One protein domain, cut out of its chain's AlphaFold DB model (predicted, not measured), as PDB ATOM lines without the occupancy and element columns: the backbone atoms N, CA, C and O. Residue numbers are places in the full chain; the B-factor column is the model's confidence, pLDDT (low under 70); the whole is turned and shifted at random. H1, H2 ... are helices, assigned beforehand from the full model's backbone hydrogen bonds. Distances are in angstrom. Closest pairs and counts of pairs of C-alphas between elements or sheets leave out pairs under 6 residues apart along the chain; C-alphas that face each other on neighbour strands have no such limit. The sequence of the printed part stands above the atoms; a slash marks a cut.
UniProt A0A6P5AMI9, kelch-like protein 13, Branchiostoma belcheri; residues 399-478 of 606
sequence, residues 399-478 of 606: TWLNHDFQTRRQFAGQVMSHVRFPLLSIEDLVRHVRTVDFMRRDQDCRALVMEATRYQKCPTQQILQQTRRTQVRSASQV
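AT A GLANCE: This is residues 399 to 478 of the 606 residues of the protein "kelch-like protein 13" of Branchiostoma belcheri (UniProt A0A6P5AMI9). What shape is it? H3 lies beside the long H5, H2 slants onto H5's first part, and residues 463 to 478 form a tail. How is it built? The printed part has 80 residues and six named helices, all helix. It is only just compact, close to loose: radius of gyration of the C-alphas 13.7 A, spans 41 by 28 by 19 A.

HOW THE PARTS SIT: What touches? H5, residues 443 to 457, touches H3, residues 426 to 433, opposite ways at a shallow tilt of 21 degrees, closest C-alphas 426 and 456, 6.6 A. It touches H2, residues 405 to 417, closest C-alphas 445 and 413, 5.5 A. Which backbone? In H2, 5 of 9 O i to N i+4 pairs are within hydrogen-bond range.

IN THESE COORDINATES: Where does H5 end? It runs 21.0 A to C-alpha 457, (45.242, 27.075, -41.013). The rest? Residues 399 to 403 are H1, 437 to 441 H4, 459 to 462 H6.

THE WHOLE: Any cut? The printed part has none. Low confidence? Residues 459 to 461, among others, are under 70.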
ATOM      1  N   THR A 399      42.823  12.184 -18.533       90.56
ATOM      2  CA  THR A 399      42.422  11.185 -17.531       90.56
ATOM      3  C   THR A 399      43.198  11.381 -16.229       90.56
ATOM      4  O   THR A 399      42.592  11.419 -15.158       90.56
ATOM      5  N   TRP A 400      44.510  11.620 -16.314       92.31
ATOM      6  CA  TRP A 400      45.343  11.886 -15.138       92.31
ATOM      7  C   TRP A 400      45.026  13.234 -14.466       92.31
ATOM      8  O   TRP A 400      44.962  13.310 -13.237       92.31
ATOM      9  N   LEU A 401      44.778  14.299 -15.241       90.00
ATOM     10  CA  LEU A 401      44.432  15.622 -14.693       90.00
ATOM     11  C   LEU A 401      43.040  15.662 -14.047       90.00
ATOM     12  O   LEU A 401      42.850  16.356 -13.050       90.00
ATOM     13  N   ASN A 402      42.061  14.951 -14.614       88.62
ATOM     14  CA  ASN A 402      40.680  14.969 -14.130       88.62
ATOM     15  C   ASN A 402      40.497  14.207 -12.814       88.62
ATOM     16  O   ASN A 402      39.544  14.502 -12.094       88.62
ATOM     17  N   HIS A 403      41.385  13.260 -12.495       85.94
ATOM     18  CA  HIS A 403      41.291  12.488 -11.257       85.94
ATOM     19  C   HIS A 403      41.436  13.369 -10.003       85.94
ATOM     20  O   HIS A 403      40.601  13.301  -9.105       85.94
ATOM     21  N   ASP A 404      42.438  14.256  -9.971       85.38
ATOM     22  CA  ASP A 404      42.610  15.251  -8.905       85.38
ATOM     23  C   ASP A 404      42.839  16.646  -9.495       85.38
ATOM     24  O   ASP A 404      43.928  17.224  -9.464       85.38
ATOM     25  N   PHE A 405      41.772  17.199 -10.069       83.44
ATOM     26  CA  PHE A 405      41.847  18.493 -10.738       83.44
ATOM     27  C   PHE A 405      42.207  19.642  -9.784       83.44
ATOM     28  O   PHE A 405      42.751  20.652 -10.227       83.44
ATOM     29  N   GLN A 406      41.915  19.539  -8.482       82.81
ATOM     30  CA  GLN A 406      42.151  20.649  -7.555       82.81
ATOM     31  C   GLN A 406      43.642  20.877  -7.307       82.81
ATOM     32  O   GLN A 406      44.089  22.025  -7.360       82.81
ATOM     33  N   THR A 407      44.407  19.806  -7.093       85.44
ATOM     34  CA  THR A 407      45.856  19.902  -6.861       85.44
ATOM     35  C   THR A 407      46.635  19.935  -8.175       85.44
ATOM     36  O   THR A 407      47.608  20.681  -8.300       85.44
ATOM     37  N   ARG A 408      46.185  19.191  -9.196       86.75
ATOM     38  CA  ARG A 408      46.929  19.009 -10.453       86.75
ATOM     39  C   ARG A 408      46.753  20.145 -11.450       86.75
ATOM     40  O   ARG A 408      47.530  20.245 -12.396       86.75
ATOM     41  N   ARG A 409      45.791  21.049 -11.237       85.12
ATOM     42  CA  ARG A 409      45.557  22.198 -12.130       85.12
ATOM     43  C   ARG A 409      46.805  23.052 -12.353       85.12
ATOM     44  O   ARG A 409      46.971  23.569 -13.449       85.12
ATOM     45  N   GLN A 410      47.672  23.190 -11.350       86.44
ATOM     46  CA  GLN A 410      48.921  23.951 -11.484       86.44
ATOM     47  C   GLN A 410      49.904  23.327 -12.488       86.44
ATOM     48  O   GLN A 410      50.653  24.048 -13.135       86.44
ATOM     49  N   PHE A 411      49.853  22.005 -12.665       87.00
ATOM     50  CA  PHE A 411      50.701  21.271 -13.602       87.00
ATOM     51  C   PHE A 411      50.073  21.146 -14.996       87.00
ATOM     52  O   PHE A 411      50.720  20.657 -15.919       87.00
ATOM     53  N   ALA A 412      48.830  21.605 -15.189       87.69
ATOM     54  CA  ALA A 412      48.111  21.442 -16.451       87.69
ATOM     55  C   ALA A 412      48.867  22.057 -17.640       87.69
ATOM     56  O   ALA A 412      48.956  21.421 -18.687       87.69
ATOM     57  N   GLY A 413      49.449  23.251 -17.476       87.69
ATOM     58  CA  GLY A 413      50.260  23.890 -18.516       87.69
ATOM     59  C   GLY A 413      51.506  23.078 -18.886       87.69
ATOM     60  O   GLY A 413      51.796  22.918 -20.071       87.69
ATOM     61  N   GLN A 414      52.194  22.511 -17.888       90.25
ATOM     62  CA  GLN A 414      53.381  21.674 -18.080       90.25
ATOM     63  C   GLN A 414      53.024  20.374 -18.809       90.25
ATOM     64  O   GLN A 414      53.544  20.128 -19.893       90.25
ATOM     65  N   VAL A 415      52.067  19.602 -18.286       91.50
ATOM     66  CA  VAL A 415      51.632  18.321 -18.872       91.50
ATOM     67  C   VAL A 415      51.129  18.516 -20.306       91.50
ATOM     68  O   VAL A 415      51.523  17.792 -21.217       91.50
ATOM     69  N   MET A 416      50.301  19.539 -20.541       91.88
ATOM     70  CA  MET A 416      49.755  19.816 -21.874       91.88
ATOM     71  C   MET A 416      50.821  20.284 -22.865       91.88
ATOM     72  O   MET A 416      50.643  20.111 -24.066       91.88
ATOM     73  N   SER A 417      51.938  20.851 -22.401       91.25
ATOM     74  CA  SER A 417      53.018  21.282 -23.294       91.25
ATOM     75  C   SER A 417      53.721  20.121 -24.010       91.25
ATOM     76  O   SER A 417      54.255  20.340 -25.100       91.25
ATOM     77  N   HIS A 418      53.646  18.909 -23.447       91.31
ATOM     78  CA  HIS A 418      54.179  17.678 -24.038       91.31
ATOM     79  C   HIS A 418      53.230  17.045 -25.069       91.31
ATOM     80  O   HIS A 418      53.640  16.164 -25.822       91.31
ATOM     81  N   VAL A 419      51.982  17.523 -25.173       91.75
ATOM     82  CA  VAL A 419      51.041  17.108 -26.221       91.75
ATOM     83  C   VAL A 419      51.285  17.928 -27.493       91.75
ATOM     84  O   VAL A 419      51.229  19.162 -27.509       91.75
ATOM     85  N   ARG A 420      51.518  17.240 -28.610       91.00
ATOM     86  CA  ARG A 420      51.828  17.793 -29.937       91.00
ATOM     87  C   ARG A 420      50.563  18.246 -30.671       91.00
ATOM     88  O   ARG A 420      50.257  17.788 -31.768       91.00
ATOM     89  N   PHE A 421      49.825  19.194 -30.084       90.19
ATOM     90  CA  PHE A 421      48.579  19.739 -30.648       90.19
ATOM     91  C   PHE A 421      48.642  20.153 -32.133       90.19
ATOM     92  O   PHE A 421      47.624  19.993 -32.808       90.19
ATOM     93  N   PRO A 422      49.764  20.674 -32.683       88.44
ATOM     94  CA  PRO A 422      49.867  20.964 -34.113       88.44
ATOM     95  C   PRO A 422      49.626  19.764 -35.036       88.44
ATOM     96  O   PRO A 422      49.288  19.987 -36.192       88.44
ATOM     97  N   LEU A 423      49.769  18.525 -34.554       86.50
ATOM     98  CA  LEU A 423      49.502  17.301 -35.319       86.50
ATOM     99  C   LEU A 423      48.025  16.875 -35.302       86.50
ATOM    100  O   LEU A 423      47.643  15.963 -36.028       86.50
ATOM    101  N   LEU A 424      47.182  17.524 -34.495       88.56
ATOM    102  CA  LEU A 424      45.747  17.254 -34.466       88.56
ATOM    103  C   LEU A 424      45.023  17.938 -35.623       88.56
ATOM    104  O   LEU A 424      45.338  19.072 -35.996       88.56
ATOM    105  N   SER A 425      43.973  17.286 -36.124       86.62
ATOM    106  CA  SER A 425      43.082  17.890 -37.109       86.62
ATOM    107  C   SER A 425      42.342  19.103 -36.522       86.62
ATOM    108  O   SER A 425      42.085  19.196 -35.316       86.62
ATOM    109  N   ILE A 426      41.947  20.047 -37.385       86.81
ATOM    110  CA  ILE A 426      41.134  21.205 -36.966       86.81
ATOM    111  C   ILE A 426      39.815  20.745 -36.330       86.81
ATOM    112  O   ILE A 426      39.340  21.371 -35.379       86.81
ATOM    113  N   GLU A 427      39.230  19.655 -36.835       87.31
ATOM    114  CA  GLU A 427      37.990  19.100 -36.293       87.31
ATOM    115  C   GLU A 427      38.174  18.619 -34.852       87.31
ATOM    116  O   GLU A 427      37.375  18.983 -33.985       87.31
ATOM    117  N   ASP A 428      39.255  17.890 -34.572       89.06
ATOM    118  CA  ASP A 428      39.545  17.364 -33.237       89.06
ATOM    119  C   ASP A 428      39.886  18.476 -32.244       89.06
ATOM    120  O   ASP A 428      39.402  18.479 -31.107       89.06
ATOM    121  N   LEU A 429      40.640  19.491 -32.682       87.75
ATOM    122  CA  LEU A 429      40.935  20.671 -31.867       87.75
ATOM    123  C   LEU A 429      39.650  21.388 -31.427       87.75
ATOM    124  O   LEU A 429      39.529  21.808 -30.273       87.75
ATOM    125  N   VAL A 430      38.671  21.534 -32.322       87.62
ATOM    126  CA  VAL A 430      37.412  22.226 -32.012       87.62
ATOM    127  C   VAL A 430      36.466  21.346 -31.194       87.62
ATOM    128  O   VAL A 430      35.897  21.840 -30.219       87.62
ATOM    129  N   ARG A 431      36.295  20.070 -31.561       87.88
ATOM    130  CA  ARG A 431      35.336  19.160 -30.911       87.88
ATOM    131  C   ARG A 431      35.809  18.666 -29.545       87.88
ATOM    132  O   ARG A 431      34.990  18.548 -28.636       87.88
ATOM    133  N   HIS A 432      37.099  18.384 -29.384       88.06
ATOM    134  CA  HIS A 432      37.623  17.727 -28.184       88.06
ATOM    135  C   HIS A 432      38.479  18.649 -27.313       88.06
ATOM    136  O   HIS A 432      38.322  18.639 -26.098       88.06
ATOM    137  N   VAL A 433      39.354  19.473 -27.895       87.44
ATOM    138  CA  VAL A 433      40.305  20.271 -27.094       87.44
ATOM    139  C   VAL A 433      39.677  21.570 -26.580       87.44
ATOM    140  O   VAL A 433      39.797  21.905 -25.402       87.44
ATOM    141  N   ARG A 434      38.955  22.314 -27.430       85.00
ATOM    142  CA  ARG A 434      38.338  23.606 -27.051       85.00
ATOM    143  C   ARG A 434      37.097  23.476 -26.168       85.00
ATOM    144  O   ARG A 434      36.660  24.484 -25.601       85.00
ATOM    145  N   THR A 435      36.509  22.287 -26.077       87.56
ATOM    146  CA  THR A 435      35.349  22.014 -25.217       87.56
ATOM    147  C   THR A 435      35.738  21.965 -23.742       87.56
ATOM    148  O   THR A 435      34.944  22.383 -22.903       87.56
ATOM    149  N   VAL A 436      36.979  21.580 -23.430       87.06
ATOM    150  CA  VAL A 436      37.511  21.514 -22.064       87.06
ATOM    151  C   VAL A 436      37.748  22.917 -21.485       87.06
ATOM    152  O   VAL A 436      38.429  23.757 -22.076       87.06
ATOM    153  N   ASP A 437      37.197  23.190 -20.298       84.12
ATOM    154  CA  ASP A 437      37.160  24.544 -19.729       84.12
ATOM    155  C   ASP A 437      38.531  25.114 -19.349       84.12
ATOM    156  O   ASP A 437      38.787  26.301 -19.576       84.12
ATOM    157  N   PHE A 438      39.431  24.303 -18.783       86.56
ATOM    158  CA  PHE A 438      40.750  24.799 -18.376       86.56
ATOM    159  C   PHE A 438      41.638  25.129 -19.583       86.56
ATOM    160  O   PHE A 438      42.358  26.121 -19.532       86.56
ATOM    161  N   MET A 439      41.486  24.419 -20.708       86.62
ATOM    162  CA  MET A 439      42.173  24.739 -21.970       86.62
ATOM    163  C   MET A 439      41.794  26.125 -22.517       86.62
ATOM    164  O   MET A 439      42.550  26.728 -23.277       86.62
ATOM    165  N   ARG A 440      40.620  26.652 -22.136       84.94
ATOM    166  CA  ARG A 440      40.144  27.988 -22.531       84.94
ATOM    167  C   ARG A 440      40.545  29.078 -21.539       84.94
ATOM    168  O   ARG A 440      40.778  30.216 -21.950       84.94
ATOM    169  N   ARG A 441      40.525  28.752 -20.244       84.69
ATOM    170  CA  ARG A 441      40.742  29.708 -19.148       84.69
ATOM    171  C   ARG A 441      42.219  29.953 -18.878       84.69
ATOM    172  O   ARG A 441      42.576  31.087 -18.575       84.69
ATOM    173  N   ASP A 442      43.037  28.912 -18.968       88.06
ATOM    174  CA  ASP A 442      44.462  29.002 -18.684       88.06
ATOM    175  C   ASP A 442      45.221  29.661 -19.842       88.06
ATOM    176  O   ASP A 442      44.927  29.422 -21.018       88.06
ATOM    177  N   GLN A 443      46.177  30.527 -19.515       87.56
ATOM    178  CA  GLN A 443      46.920  31.302 -20.499       87.56
ATOM    179  C   GLN A 443      47.851  30.411 -21.323       87.56
ATOM    180  O   GLN A 443      47.872  30.553 -22.551       87.56
ATOM    181  N   ASP A 444      48.555  29.487 -20.669       88.75
ATOM    182  CA  ASP A 444      49.557  28.632 -21.307       88.75
ATOM    183  C   ASP A 444      48.889  27.617 -22.237       88.75
ATOM    184  O   ASP A 444      49.185  27.565 -23.432       88.75
ATOM    185  N   CYS A 445      47.871  26.908 -21.746       88.69
ATOM    186  CA  CYS A 445      47.084  25.976 -22.557       88.69
ATOM    187  C   CYS A 445      46.406  26.665 -23.750       88.69
ATOM    188  O   CYS A 445      46.381  26.132 -24.863       88.69
ATOM    189  N   ARG A 446      45.889  27.886 -23.561       89.75
ATOM    190  CA  ARG A 446      45.288  28.659 -24.656       89.75
ATOM    191  C   ARG A 446      46.321  29.037 -25.715       89.75
ATOM    192  O   ARG A 446      45.978  29.053 -26.898       89.75
ATOM    193  N   ALA A 447      47.558  29.342 -25.323       90.25
ATOM    194  CA  ALA A 447      48.640  29.616 -26.265       90.25
ATOM    195  C   ALA A 447      48.934  28.392 -27.148       90.25
ATOM    196  O   ALA A 447      48.991  28.547 -28.369       90.25
ATOM    197  N   LEU A 448      48.982  27.189 -26.562       90.19
ATOM    198  CA  LEU A 448      49.178  25.928 -27.293       90.19
ATOM    199  C   LEU A 448      48.080  25.685 -28.341       90.19
ATOM    200  O   LEU A 448      48.360  25.367 -29.497       90.19
ATOM    201  N   VAL A 449      46.812  25.906 -27.976       90.25
ATOM    202  CA  VAL A 449      45.682  25.741 -28.908       90.25
ATOM    203  C   VAL A 449      45.710  26.790 -30.025       90.25
ATOM    204  O   VAL A 449      45.384  26.484 -31.177       90.25
ATOM    205  N   MET A 450      46.089  28.035 -29.717       88.38
ATOM    206  CA  MET A 450      46.222  29.095 -30.724       88.38
ATOM    207  C   MET A 450      47.353  28.804 -31.715       88.38
ATOM    208  O   MET A 450      47.171  29.018 -32.914       88.38
ATOM    209  N   GLU A 451      48.482  28.289 -31.232       88.62
ATOM    210  CA  GLU A 451      49.600  27.828 -32.057       88.62
ATOM    211  C   GLU A 451      49.170  26.699 -32.994       88.62
ATOM    212  O   GLU A 451      49.305  26.840 -34.209       88.62
ATOM    213  N   ALA A 452      48.550  25.641 -32.464       87.69
ATOM    214  CA  ALA A 452      48.058  24.521 -33.265       87.69
ATOM    215  C   ALA A 452      47.033  24.966 -34.323       87.69
ATOM    216  O   ALA A 452      47.116  24.587 -35.490       87.69
ATOM    217  N   THR A 453      46.109  25.860 -33.951       87.25
ATOM    218  CA  THR A 453      45.127  26.422 -34.893       87.25
ATOM    219  C   THR A 453      45.805  27.231 -36.004       87.25
ATOM    220  O   THR A 453      45.342  27.219 -37.143       87.25
ATOM    221  N   ARG A 454      46.884  27.964 -35.697       85.38
ATOM    222  CA  ARG A 454      47.648  28.731 -36.691       85.38
ATOM    223  C   ARG A 454      48.417  27.810 -37.634       85.38
ATOM    224  O   ARG A 454      48.383  28.048 -38.838       85.38
ATOM    225  N   TYR A 455      49.043  26.769 -37.090       83.56
ATOM    226  CA  TYR A 455      49.768  25.756 -37.853       83.56
ATOM    227  C   TYR A 455      48.839  25.065 -38.863       83.56
ATOM    228  O   TYR A 455      49.115  25.030 -40.058       83.56
ATOM    229  N   GLN A 456      47.664  24.621 -38.415       83.06
ATOM    230  CA  GLN A 456      46.688  23.931 -39.261       83.06
ATOM    231  C   GLN A 456      46.035  24.829 -40.330       83.06
ATOM    232  O   GLN A 456      45.722  24.376 -41.427       83.06
ATOM    233  N   LYS A 457      45.854  26.130 -40.057       81.75
ATOM    234  CA  LYS A 457      45.242  27.075 -41.013       81.75
ATOM    235  C   LYS A 457      46.120  27.426 -42.215       81.75
ATOM    236  O   LYS A 457      45.599  27.956 -43.197       81.75
ATOM    237  N   CYS A 458      47.430  27.204 -42.143       74.12
ATOM    238  CA  CYS A 458      48.361  27.590 -43.200       74.12
ATOM    239  C   CYS A 458      49.325  26.445 -43.550       74.12
ATOM    240  O   CYS A 458      50.498  26.533 -43.186       74.12
ATOM    241  N   PRO A 459      48.881  25.421 -44.310       68.44
ATOM    242  CA  PRO A 459      49.722  24.282 -44.701       68.44
ATOM    243  C   PRO A 459      51.063  24.692 -45.326       68.44
ATOM    244  O   PRO A 459      52.120  24.217 -44.931       68.44
ATOM    245  N   THR A 460      51.061  25.698 -46.204       60.06
ATOM    246  CA  THR A 460      52.278  26.213 -46.859       60.06
ATOM    247  C   THR A 460      53.286  26.855 -45.889       60.06
ATOM    248  O   THR A 460      54.455  27.009 -46.229       60.06
ATOM    249  N   GLN A 461      52.861  27.254 -44.684       66.88
ATOM    250  CA  GLN A 461      53.737  27.825 -43.652       66.88
ATOM    251  C   GLN A 461      54.137  26.817 -42.570       66.88
ATOM    252  O   GLN A 461      55.054  27.115 -41.805       66.88
ATOM    253  N   GLN A 462      53.499  25.643 -42.504       71.06
ATOM    254  CA  GLN A 462      53.802  24.600 -41.514       71.06
ATOM    255  C   GLN A 462      55.274  24.209 -41.548       71.06
ATOM    256  O   GLN A 462      55.948  24.116 -40.526       71.06
ATOM    257  N   ILE A 463      55.806  24.105 -42.755       65.00
ATOM    258  CA  ILE A 463      57.193  23.759 -43.043       65.00
ATOM    259  C   ILE A 463      58.186  24.759 -42.412       65.00
ATOM    260  O   ILE A 463      59.332  24.424 -42.128       65.00
ATOM    261  N   LEU A 464      57.749  25.998 -42.165       66.31
ATOM    262  CA  LEU A 464      58.569  27.067 -41.579       66.31
ATOM    263  C   LEU A 464      58.386  27.195 -40.071       66.31
ATOM    264  O   LEU A 464      59.120  27.934 -39.421       66.31
ATOM    265  N   GLN A 465      57.386  26.511 -39.525       69.25
ATOM    266  CA  GLN A 465      56.978  26.571 -38.125       69.25
ATOM    267  C   GLN A 465      57.349  25.277 -37.397       69.25
ATOM    268  O   GLN A 465      56.644  24.845 -36.490       69.25
ATOM    269  N   GLN A 466      58.456  24.657 -37.809       73.81
ATOM    270  CA  GLN A 466      58.885  23.370 -37.284       73.81
ATOM    271  C   GLN A 466      59.469  23.517 -35.883       73.81
ATOM    272  O   GLN A 466      60.409  24.278 -35.652       73.81
ATOM    273  N   THR A 467      58.902  22.769 -34.948       79.06
ATOM    274  CA  THR A 467      59.342  22.666 -33.557       79.06
ATOM    275  C   THR A 467      59.279  21.202 -33.127       79.06
ATOM    276  O   THR A 467      58.741  20.363 -33.846       79.06
ATOM    277  N   ARG A 468      59.766  20.874 -31.925       77.69
ATOM    278  CA  ARG A 468      59.552  19.539 -31.330       77.69
ATOM    279  C   ARG A 468      58.070  19.125 -31.341       77.69
ATOM    280  O   ARG A 468      57.759  17.968 -31.582       77.69
ATOM    281  N   ARG A 469      57.145  20.079 -31.173       83.25
ATOM    282  CA  ARG A 469      55.694  19.825 -31.146       83.25
ATOM    283  C   ARG A 469      55.046  19.640 -32.518       83.25
ATOM    284  O   ARG A 469      53.857  19.350 -32.579       83.25
ATOM    285  N   THR A 470      55.785  19.829 -33.608       81.62
ATOM    286  CA  THR A 470      55.302  19.571 -34.976       81.62
ATOM    287  C   THR A 470      55.936  18.322 -35.585       81.62
ATOM    288  O   THR A 470      55.667  18.013 -36.741       81.62
ATOM    289  N   GLN A 471      56.779  17.613 -34.829       79.00
ATOM    290  CA  GLN A 471      57.389  16.356 -35.251       79.00
ATOM    291  C   GLN A 471      56.480  15.184 -34.891       79.00
ATOM    292  O   GLN A 471      56.027  15.068 -33.751       79.00
ATOM    293  N   VAL A 472      56.223  14.312 -35.864       78.25
ATOM    294  CA  VAL A 472      55.453  13.079 -35.661       78.25
ATOM    295  C   VAL A 472      56.217  12.154 -34.710       78.25
ATOM    296  O   VAL A 472      57.433  12.027 -34.833       78.25
ATOM    297  N   ARG A 473      55.513  11.528 -33.758       78.75
ATOM    298  CA  ARG A 473      56.082  10.471 -32.909       78.75
ATOM    299  C   ARG A 473      56.292   9.232 -33.770       78.75
ATOM    300  O   ARG A 473      55.321   8.648 -34.243       78.75
ATOM    301  N   SER A 474      57.542   8.883 -34.034       70.88
ATOM    302  CA  SER A 474      57.896   7.656 -34.741       70.88
ATOM    303  C   SER A 474      59.291   7.223 -34.318       70.88
ATOM    304  O   SER A 474      60.234   8.010 -34.385       70.88
ATOM    305  N   ALA A 475      59.418   5.954 -33.934       61.47
ATOM    306  CA  ALA A 475      60.706   5.312 -33.689       61.47
ATOM    307  C   ALA A 475      61.450   4.984 -35.000       61.47
ATOM    308  O   ALA A 475      62.670   4.825 -35.002       61.47
ATOM    309  N   SER A 476      60.720   4.890 -36.115       65.06
ATOM    310  CA  SER A 476      61.244   4.431 -37.400       65.06
ATOM    311  C   SER A 476      61.688   5.605 -38.268       65.06
ATOM    312  O   SER A 476      60.907   6.519 -38.552       65.06
ATOM    313  N   GLN A 477      62.942   5.562 -38.721       67.06
ATOM    314  CA  GLN A 477      63.465   6.470 -39.740       67.06
ATOM    315  C   GLN A 477      63.141   5.920 -41.131       67.06
ATOM    316  O   GLN A 477      63.420   4.761 -41.421       67.06
ATOM    317  N   VAL A 478      62.580   6.758 -42.005       71.25
ATOM    318  CA  VAL A 478      62.280   6.382 -43.393       71.25
ATOM    319  C   VAL A 478      63.323   6.991 -44.324       71.25
ATOM    320  O   VAL A 478      63.585   8.194 -44.282       71.25
TER     321      VAL A 478